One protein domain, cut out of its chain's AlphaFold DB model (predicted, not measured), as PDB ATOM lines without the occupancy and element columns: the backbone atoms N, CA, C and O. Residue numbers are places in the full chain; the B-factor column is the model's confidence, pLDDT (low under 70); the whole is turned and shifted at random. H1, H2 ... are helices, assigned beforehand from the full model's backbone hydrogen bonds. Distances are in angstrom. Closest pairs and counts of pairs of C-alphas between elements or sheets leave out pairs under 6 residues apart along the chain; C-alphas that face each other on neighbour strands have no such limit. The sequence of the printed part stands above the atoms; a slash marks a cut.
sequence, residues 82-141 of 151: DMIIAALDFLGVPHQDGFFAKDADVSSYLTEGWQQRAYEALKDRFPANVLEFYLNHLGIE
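This is residues 82 to 141 of the 151 residues of an uncharacterized protein of Bryobacterales bacterium (UniProt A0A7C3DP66). Three short helices pack as a triangle: H3, the longest, folds back on H2 as a helical hairpin, and H1 packs crosswise on H2, with its beginning near H3. A wide loop with no named element, residues 92 to 113, swings out from the end of H1 and returns to the start of H2, and its Asp 103 lies at one end of the whole, its C-alpha 31.0 A from that of Asp 124 between H2 and H3. The printed part has 60 residues with three named helices, in the order H1, H2, H3, and no named strand; the class is all helix. The whole is compact, with a radius of gyration of the C-alphas of 10.7 A, and the C-alphas span 30 by 25 by 18 A.

Start at H3, residues 128 to 141, and look across to H2, residues 114 to 122. The two touch, and their closest C-alphas are those of Gln 115 and Leu 135, 6.0 A apart. They run opposite ways at a shallow tilt of 28 degrees, a helical hairpin. From H2 go on to H1, residues 82 to 91, which touches it: the closest C-alphas, those of Ala 87 and Ala 118, are 6.2 A apart. H1 and H2 run opposite ways at a steep tilt of 51 degrees. H1 and H3 are close but not clearly touching, with the C-alphas of Met 83 and Leu 131 the closest, at 7.4 A. Those two run the same way at a steep tilt of 59 degrees. In the backbones of H1, H2 and H3, every O i to N i+4 pair is within hydrogen-bond range.

Find C-alpha 128 at (31.349, 9.339, -32.447); from there H3 runs 19.8 A to C-alpha 141 at (15.354, 8.362, -20.743). H2 begins at C-alpha 114, at (29.121, 3.484, -17.971), and covers 12.2 A from its first to its last C-alpha, that of Leu 122. For H1, go to C-alpha 82 at (23.493, -1.842, -34.957); Leu 91, its last residue, has its C-alpha 14.2 A from there.

The two C-alphas farthest apart are those of Asp 103, in the loop, and Asp 124, between H2 and H3, at 31.0 A. The link from H1 to H2 is long, with 22 residues whose C-alphas lie 8 to 16 A from the mean of all C-alphas, while the link from H2 to H3 is tight, with 5 residues. From Asp 82 to Glu 141, the first and last printed C-alphas are 19.3 A apart, and the printed part has no cut. The mean pLDDT of the printed part of this model is 95.3, and no printed residue is under 70.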
ATOM      1  N   ASP A  82      22.286  -1.026 -35.176       98.00
ATOM      2  CA  ASP A  82      23.493  -1.842 -34.957       98.00
ATOM      3  C   ASP A  82      24.422  -1.243 -33.884       98.00
ATOM      4  O   ASP A  82      25.049  -1.967 -33.114       98.00
ATOM      5  N   MET A  83      24.490   0.092 -33.802       98.50
ATOM      6  CA  MET A  83      25.240   0.804 -32.761       98.50
ATOM      7  C   MET A  83      24.547   0.680 -31.404       98.50
ATOM      8  O   MET A  83      25.207   0.456 -30.394       98.50
ATOM      9  N   ILE A  84      23.223   0.824 -31.389       98.44
ATOM     10  CA  ILE A  84      22.396   0.707 -30.182       98.44
ATOM     11  C   ILE A  84      22.517  -0.698 -29.599       98.44
ATOM     12  O   ILE A  84      22.806  -0.836 -28.417       98.44
ATOM     13  N   ILE A  85      22.380  -1.728 -30.436       98.50
ATOM     14  CA  ILE A  85      22.579  -3.131 -30.064       98.50
ATOM     15  C   ILE A  85      23.978  -3.316 -29.475       98.50
ATOM     16  O   ILE A  85      24.099  -3.753 -28.340       98.50
ATOM     17  N   ALA A  86      25.030  -2.878 -30.175       98.62
ATOM     18  CA  ALA A  86      26.396  -3.022 -29.678       98.62
ATOM     19  C   ALA A  86      26.636  -2.319 -28.326       98.62
ATOM     20  O   ALA A  86      27.395  -2.821 -27.498       98.62
ATOM     21  N   ALA A  87      26.009  -1.162 -28.100       98.31
ATOM     22  CA  ALA A  87      26.093  -0.438 -26.837       98.31
ATOM     23  C   ALA A  87      25.338  -1.147 -25.709       98.31
ATOM     24  O   ALA A  87      25.877  -1.279 -24.612       98.31
ATOM     25  N   LEU A  88      24.127  -1.637 -25.970       97.94
ATOM     26  CA  LEU A  88      23.350  -2.372 -24.977       97.94
ATOM     27  C   LEU A  88      23.988  -3.729 -24.649       97.94
ATOM     28  O   LEU A  88      24.101  -4.050 -23.469       97.94
ATOM     29  N   ASP A  89      24.500  -4.453 -25.649       98.31
ATOM     30  CA  ASP A  89      25.283  -5.683 -25.474       98.31
ATOM     31  C   ASP A  89      26.515  -5.435 -24.594       98.31
ATOM     32  O   ASP A  89      26.772  -6.181 -23.649       98.31
ATOM     33  N   PHE A  90      27.268  -4.360 -24.863       98.19
ATOM     34  CA  PHE A  90      28.436  -3.989 -24.058       98.19
ATOM     35  C   PHE A  90      28.062  -3.678 -22.602       98.19
ATOM     36  O   PHE A  90      28.790  -4.044 -21.678       98.19
ATOM     37  N   LEU A  91      26.932  -3.002 -22.391       97.25
ATOM     38  CA  LEU A  91      26.415  -2.674 -21.062       97.25
ATOM     39  C   LEU A  91      25.746  -3.875 -20.372       97.25
ATOM     40  O   LEU A  91      25.515  -3.830 -19.165       97.25
ATOM     41  N   GLY A  92      25.449  -4.943 -21.115       96.50
ATOM     42  CA  GLY A  92      24.718  -6.114 -20.639       96.50
ATOM     43  C   GLY A  92      23.219  -5.877 -20.449       96.50
ATOM     44  O   GLY A  92      22.569  -6.665 -19.767       96.50
ATOM     45  N   VAL A  93      22.662  -4.803 -21.019       96.19
ATOM     46  CA  VAL A  93      21.237  -4.467 -20.896       96.19
ATOM     47  C   VAL A  93      20.414  -5.432 -21.756       96.19
ATOM     48  O   VAL A  93      20.622  -5.472 -22.966       96.19
ATOM     49  N   PRO A  94      19.443  -6.175 -21.194       95.06
ATOM     50  CA  PRO A  94      18.585  -7.050 -21.983       95.06
ATOM     51  C   PRO A  94      17.740  -6.255 -22.982       95.06
ATOM     52  O   PRO A  94      17.033  -5.319 -22.605       95.06
ATOM     53  N   HIS A  95      17.777  -6.654 -24.249       96.62
ATOM     54  CA  HIS A  95      17.020  -6.009 -25.315       96.62
ATOM     55  C   HIS A  95      16.600  -7.012 -26.392       96.62
ATOM     56  O   HIS A  95      17.154  -8.102 -26.517       96.62
ATOM     57  N   GLN A  96      15.656  -6.602 -27.232       95.62
ATOM     58  CA  GLN A  96      15.274  -7.281 -28.462       95.62
ATOM     59  C   GLN A  96      15.531  -6.325 -29.626       95.62
ATOM     60  O   GLN A  96      14.879  -5.292 -29.728       95.62
ATOM     61  N   ASP A  97      16.528  -6.630 -30.461       93.31
ATOM     62  CA  ASP A  97      16.897  -5.824 -31.638       93.31
ATOM     63  C   ASP A  97      17.149  -4.329 -31.343       93.31
ATOM     64  O   ASP A  97      16.816  -3.451 -32.139       93.31
ATOM     65  N   GLY A  98      17.737  -4.026 -30.179       93.56
ATOM     66  CA  GLY A  98      18.029  -2.662 -29.730       93.56
ATOM     67  C   GLY A  98      16.881  -1.975 -28.985       93.56
ATOM     68  O   GLY A  98      17.025  -0.822 -28.582       93.56
ATOM     69  N   PHE A  99      15.759  -2.667 -28.774       93.31
ATOM     70  CA  PHE A  99      14.603  -2.164 -28.035       93.31
ATOM     71  C   PHE A  99      14.463  -2.862 -26.682       93.31
ATOM     72  O   PHE A  99      14.622  -4.076 -26.568       93.31
ATOM     73  N   PHE A 100      14.103  -2.100 -25.656       92.50
ATOM     74  CA  PHE A 100      13.702  -2.615 -24.351       92.50
ATOM     75  C   PHE A 100      12.488  -1.826 -23.846       92.50
ATOM     76  O   PHE A 100      12.166  -0.756 -24.370       92.50
ATOM     77  N   ALA A 101      11.761  -2.389 -22.880       86.69
ATOM     78  CA  ALA A 101      10.547  -1.769 -22.362       86.69
ATOM     79  C   ALA A 101      10.868  -0.437 -21.665       86.69
ATOM     80  O   ALA A 101      11.889  -0.318 -20.992       86.69
ATOM     81  N   LYS A 102       9.997   0.568 -21.813       78.75
ATOM     82  CA  LYS A 102      10.219   1.910 -21.234       78.75
ATOM     83  C   LYS A 102      10.347   1.892 -19.709       78.75
ATOM     84  O   LYS A 102      10.983   2.765 -19.136       78.75
ATOM     85  N   ASP A 103       9.723   0.914 -19.074       81.81
ATOM     86  CA  ASP A 103       9.714   0.665 -17.637       81.81
ATOM     87  C   ASP A 103      10.715  -0.418 -17.209       81.81
ATOM     88  O   ASP A 103      10.731  -0.808 -16.041       81.81
ATOM     89  N   ALA A 104      11.563  -0.908 -18.123       86.31
ATOM     90  CA  ALA A 104      12.616  -1.843 -17.764       86.31
ATOM     91  C   ALA A 104      13.605  -1.171 -16.805       86.31
ATOM     92  O   ALA A 104      14.189  -0.127 -17.110       86.31
ATOM     93  N   ASP A 105      13.835  -1.800 -15.655       86.00
ATOM     94  CA  ASP A 105      14.856  -1.340 -14.727       86.00
ATOM     95  C   ASP A 105      16.250  -1.714 -15.250       86.00
ATOM     96  O   ASP A 105      16.730  -2.836 -15.078       86.00
ATOM     97  N   VAL A 106      16.906  -0.756 -15.909       91.81
ATOM     98  CA  VAL A 106      18.274  -0.918 -16.430       91.81
ATOM     99  C   VAL A 106      19.353  -0.448 -15.447       91.81
ATOM    100  O   VAL A 106      20.544  -0.425 -15.761       91.81
ATOM    101  N   SER A 107      18.947  -0.064 -14.240       86.88
ATOM    102  CA  SER A 107      19.793   0.591 -13.244       86.88
ATOM    103  C   SER A 107      21.016  -0.214 -12.828       86.88
ATOM    104  O   SER A 107      22.071   0.360 -12.572       86.88
ATOM    105  N   SER A 108      20.873  -1.536 -12.742       91.75
ATOM    106  CA  SER A 108      21.953  -2.450 -12.364       91.75
ATOM    107  C   SER A 108      23.044  -2.563 -13.433       91.75
ATOM    108  O   SER A 108      24.167  -2.939 -13.106       91.75
ATOM    109  N   TYR A 109      22.741  -2.209 -14.684       94.31
ATOM    110  CA  TYR A 109      23.678  -2.253 -15.809       94.31
ATOM    111  C   TYR A 109      24.404  -0.913 -15.999       94.31
ATOM    112  O   TYR A 109      25.605  -0.873 -16.282       94.31
ATOM    113  N   LEU A 110      23.697   0.200 -15.773       94.69
ATOM    114  CA  LEU A 110      24.215   1.568 -15.911       94.69
ATOM    115  C   LEU A 110      24.992   2.014 -14.659       94.69
ATOM    116  O   LEU A 110      24.614   2.940 -13.942       94.69
ATOM    117  N   THR A 111      26.085   1.301 -14.393       93.38
ATOM    118  CA  THR A 111      27.003   1.510 -13.260       93.38
ATOM    119  C   THR A 111      27.913   2.729 -13.447       93.38
ATOM    120  O   THR A 111      27.928   3.355 -14.503       93.38
ATOM    121  N   GLU A 112      28.693   3.095 -12.431       93.31
ATOM    122  CA  GLU A 112      29.600   4.248 -12.497       93.31
ATOM    123  C   GLU A 112      30.470   4.256 -13.774       93.31
ATOM    124  O   GLU A 112      31.006   3.230 -14.211       93.31
ATOM    125  N   GLY A 113      30.560   5.427 -14.416       95.06
ATOM    126  CA  GLY A 113      31.346   5.629 -15.636       95.06
ATOM    127  C   GLY A 113      30.852   4.866 -16.873       95.06
ATOM    128  O   GLY A 113      31.593   4.771 -17.851       95.06
ATOM    129  N   TRP A 114      29.634   4.306 -16.866       97.00
ATOM    130  CA  TRP A 114      29.121   3.484 -17.971       97.00
ATOM    131  C   TRP A 114      29.160   4.193 -19.334       97.00
ATOM    132  O   TRP A 114      29.518   3.555 -20.322       97.00
ATOM    133  N   GLN A 115      28.859   5.499 -19.388       97.50
ATOM    134  CA  GLN A 115      28.889   6.282 -20.632       97.50
ATOM    135  C   GLN A 115      30.306   6.336 -21.209       97.50
ATOM    136  O   GLN A 115      30.496   5.972 -22.366       97.50
ATOM    137  N   GLN A 116      31.313   6.676 -20.394       97.81
ATOM    138  CA  GLN A 116      32.712   6.695 -20.835       97.81
ATOM    139  C   GLN A 116      33.171   5.313 -21.304       97.81
ATOM    140  O   GLN A 116      33.781   5.191 -22.363       97.81
ATOM    141  N   ARG A 117      32.864   4.254 -20.542       98.00
ATOM    142  CA  ARG A 117      33.275   2.885 -20.893       98.00
ATOM    143  C   ARG A 117      32.659   2.429 -22.216       98.00
ATOM    144  O   ARG A 117      33.370   1.868 -23.046       98.00
ATOM    145  N   ALA A 118      31.367   2.688 -22.423       98.25
ATOM    146  CA  ALA A 118      30.683   2.360 -23.671       98.25
ATOM    147  C   ALA A 118      31.199   3.205 -24.844       98.25
ATOM    148  O   ALA A 118      31.381   2.680 -25.941       98.25
ATOM    149  N   TYR A 119      31.476   4.491 -24.610       98.50
ATOM    150  CA  TYR A 119      32.047   5.377 -25.618       98.50
ATOM    151  C   TYR A 119      33.420   4.879 -26.089       98.50
ATOM    152  O   TYR A 119      33.606   4.636 -27.280       98.50
ATOM    153  N   GLU A 120      34.353   4.644 -25.164       98.38
ATOM    154  CA  GLU A 120      35.701   4.153 -25.476       98.38
ATOM    155  C   GLU A 120      35.684   2.816 -26.226       98.38
ATOM    156  O   GLU A 120      36.455   2.622 -27.161       98.38
ATOM    157  N   ALA A 121      34.770   1.910 -25.871       98.31
ATOM    158  CA  ALA A 121      34.663   0.605 -26.518       98.31
ATOM    159  C   ALA A 121      34.134   0.661 -27.965       98.31
ATOM    160  O   ALA A 121      34.338  -0.286 -28.731       98.31
ATOM    161  N   LEU A 122      33.415   1.725 -28.343       98.38
ATOM    162  CA  LEU A 122      32.616   1.760 -29.575       98.38
ATOM    163  C   LEU A 122      32.935   2.930 -30.516       98.38
ATOM    164  O   LEU A 122      32.548   2.868 -31.687       98.38
ATOM    165  N   LYS A 123      33.656   3.964 -30.060       97.31
ATOM    166  CA  LYS A 123      33.925   5.193 -30.832       97.31
ATOM    167  C   LYS A 123      34.654   4.970 -32.159       97.31
ATOM    168  O   LYS A 123      34.424   5.718 -33.101       97.31
ATOM    169  N   ASP A 124      35.475   3.924 -32.263       97.44
ATOM    170  CA  ASP A 124      36.213   3.605 -33.497       97.44
ATOM    171  C   ASP A 124      35.380   2.785 -34.499       97.44
ATOM    172  O   ASP A 124      35.751   2.642 -35.665       97.44
ATOM    173  N   ARG A 125      34.241   2.232 -34.062       97.88
ATOM    174  CA  ARG A 125      33.355   1.387 -34.881       97.88
ATOM    175  C   ARG A 125      32.151   2.146 -35.431       97.88
ATOM    176  O   ARG A 125      31.600   1.751 -36.457       97.88
ATOM    177  N   PHE A 126      31.731   3.211 -34.753       97.69
ATOM    178  CA  PHE A 126      30.523   3.966 -35.074       97.69
ATOM    179  C   PHE A 126      30.794   5.475 -35.074       97.69
ATOM    180  O   PHE A 126      31.754   5.925 -34.458       97.69
ATOM    181  N   PRO A 127      29.959   6.296 -35.740       96.00
ATOM    182  CA  PRO A 127      30.137   7.743 -35.716       96.00
ATOM    183  C   PRO A 127      30.081   8.293 -34.286       96.00
ATOM    184  O   PRO A 127      29.035   8.226 -33.639       96.00
ATOM    185  N   ALA A 128      31.189   8.872 -33.823       95.44
ATOM    186  CA  ALA A 128      31.349   9.339 -32.447       95.44
ATOM    187  C   ALA A 128      30.221  10.278 -31.985       95.44
ATOM    188  O   ALA A 128      29.715  10.122 -30.879       95.44
ATOM    189  N   ASN A 129      29.766  11.188 -32.854       95.75
ATOM    190  CA  ASN A 129      28.685  12.125 -32.540       95.75
ATOM    191  C   ASN A 129      27.326  11.428 -32.325       95.75
ATOM    192  O   ASN A 129      26.531  11.838 -31.487       95.75
ATOM    193  N   VAL A 130      27.053  10.346 -33.061       97.56
ATOM    194  CA  VAL A 130      25.823   9.554 -32.887       97.56
ATOM    195  C   VAL A 130      25.910   8.698 -31.627       97.56
ATOM    196  O   VAL A 130      24.920   8.567 -30.912       97.56
ATOM    197  N   LEU A 131      27.089   8.140 -31.341       98.19
ATOM    198  CA  LEU A 131      27.331   7.352 -30.137       98.19
ATOM    199  C   LEU A 131      27.178   8.209 -28.876       98.19
ATOM    200  O   LEU A 131      26.431   7.839 -27.978       98.19
ATOM    201  N   GLU A 132      27.818   9.376 -28.836       97.88
ATOM    202  CA  GLU A 132      27.662  10.344 -27.747       97.88
ATOM    203  C   GLU A 132      26.192  10.751 -27.568       97.88
ATOM    204  O   GLU A 132      25.669  10.718 -26.451       97.88
ATOM    205  N   PHE A 133      25.500  11.074 -28.667       98.38
ATOM    206  CA  PHE A 133      24.079  11.412 -28.633       98.38
ATOM    207  C   PHE A 133      23.233  10.271 -28.049       98.38
ATOM    208  O   PHE A 133      22.399  10.510 -27.178       98.38
ATOM    209  N   TYR A 134      23.468   9.027 -28.476       98.38
ATOM    210  CA  TYR A 134      22.749   7.863 -27.961       98.38
ATOM    211  C   TYR A 134      23.017   7.607 -26.475       98.38
ATOM    212  O   TYR A 134      22.080   7.330 -25.731       98.38
ATOM    213  N   LEU A 135      24.264   7.725 -26.014       98.00
ATOM    214  CA  LEU A 135      24.603   7.523 -24.604       98.00
ATOM    215  C   LEU A 135      23.978   8.602 -23.708       98.00
ATOM    216  O   LEU A 135      23.522   8.299 -22.606       98.00
ATOM    217  N   ASN A 136      23.907   9.849 -24.180       98.06
ATOM    218  CA  ASN A 136      23.165  10.910 -23.496       98.06
ATOM    219  C   ASN A 136      21.656  10.639 -23.496       98.06
ATOM    220  O   ASN A 136      21.028  10.695 -22.439       98.06
ATOM    221  N   HIS A 137      21.084  10.271 -24.646       97.31
ATOM    222  CA  HIS A 137      19.680   9.876 -24.774       97.31
ATOM    223  C   HIS A 137      19.317   8.744 -23.803       97.31
ATOM    224  O   HIS A 137      18.354   8.861 -23.051       97.31
ATOM    225  N   LEU A 138      20.100   7.661 -23.779       96.12
ATOM    226  CA  LEU A 138      19.877   6.517 -22.897       96.12
ATOM    227  C   LEU A 138      19.931   6.933 -21.422       96.12
ATOM    228  O   LEU A 138      19.063   6.543 -20.646       96.12
ATOM    229  N   GLY A 139      20.910   7.751 -21.031       95.19
ATOM    230  CA  GLY A 139      21.011   8.250 -19.662       95.19
ATOM    231  C   GLY A 139      19.829   9.134 -19.252       95.19
ATOM    232  O   GLY A 139      19.348   9.017 -18.126       95.19
ATOM    233  N   ILE A 140      19.335   9.988 -20.153       94.94
ATOM    234  CA  ILE A 140      18.177  10.856 -19.898       94.94
ATOM    235  C   ILE A 140      16.892  10.033 -19.760       94.94
ATOM    236  O   ILE A 140      16.209  10.159 -18.748       94.94
ATOM    237  N   GLU A 141      16.591   9.164 -20.727       92.81
ATOM    238  CA  GLU A 141      15.354   8.362 -20.743       92.81
ATOM    239  C   GLU A 141      15.263   7.397 -19.554       92.81
ATOM    240  O   GLU A 141      14.180   7.118 -19.049       92.81
TER     241      GLU A 141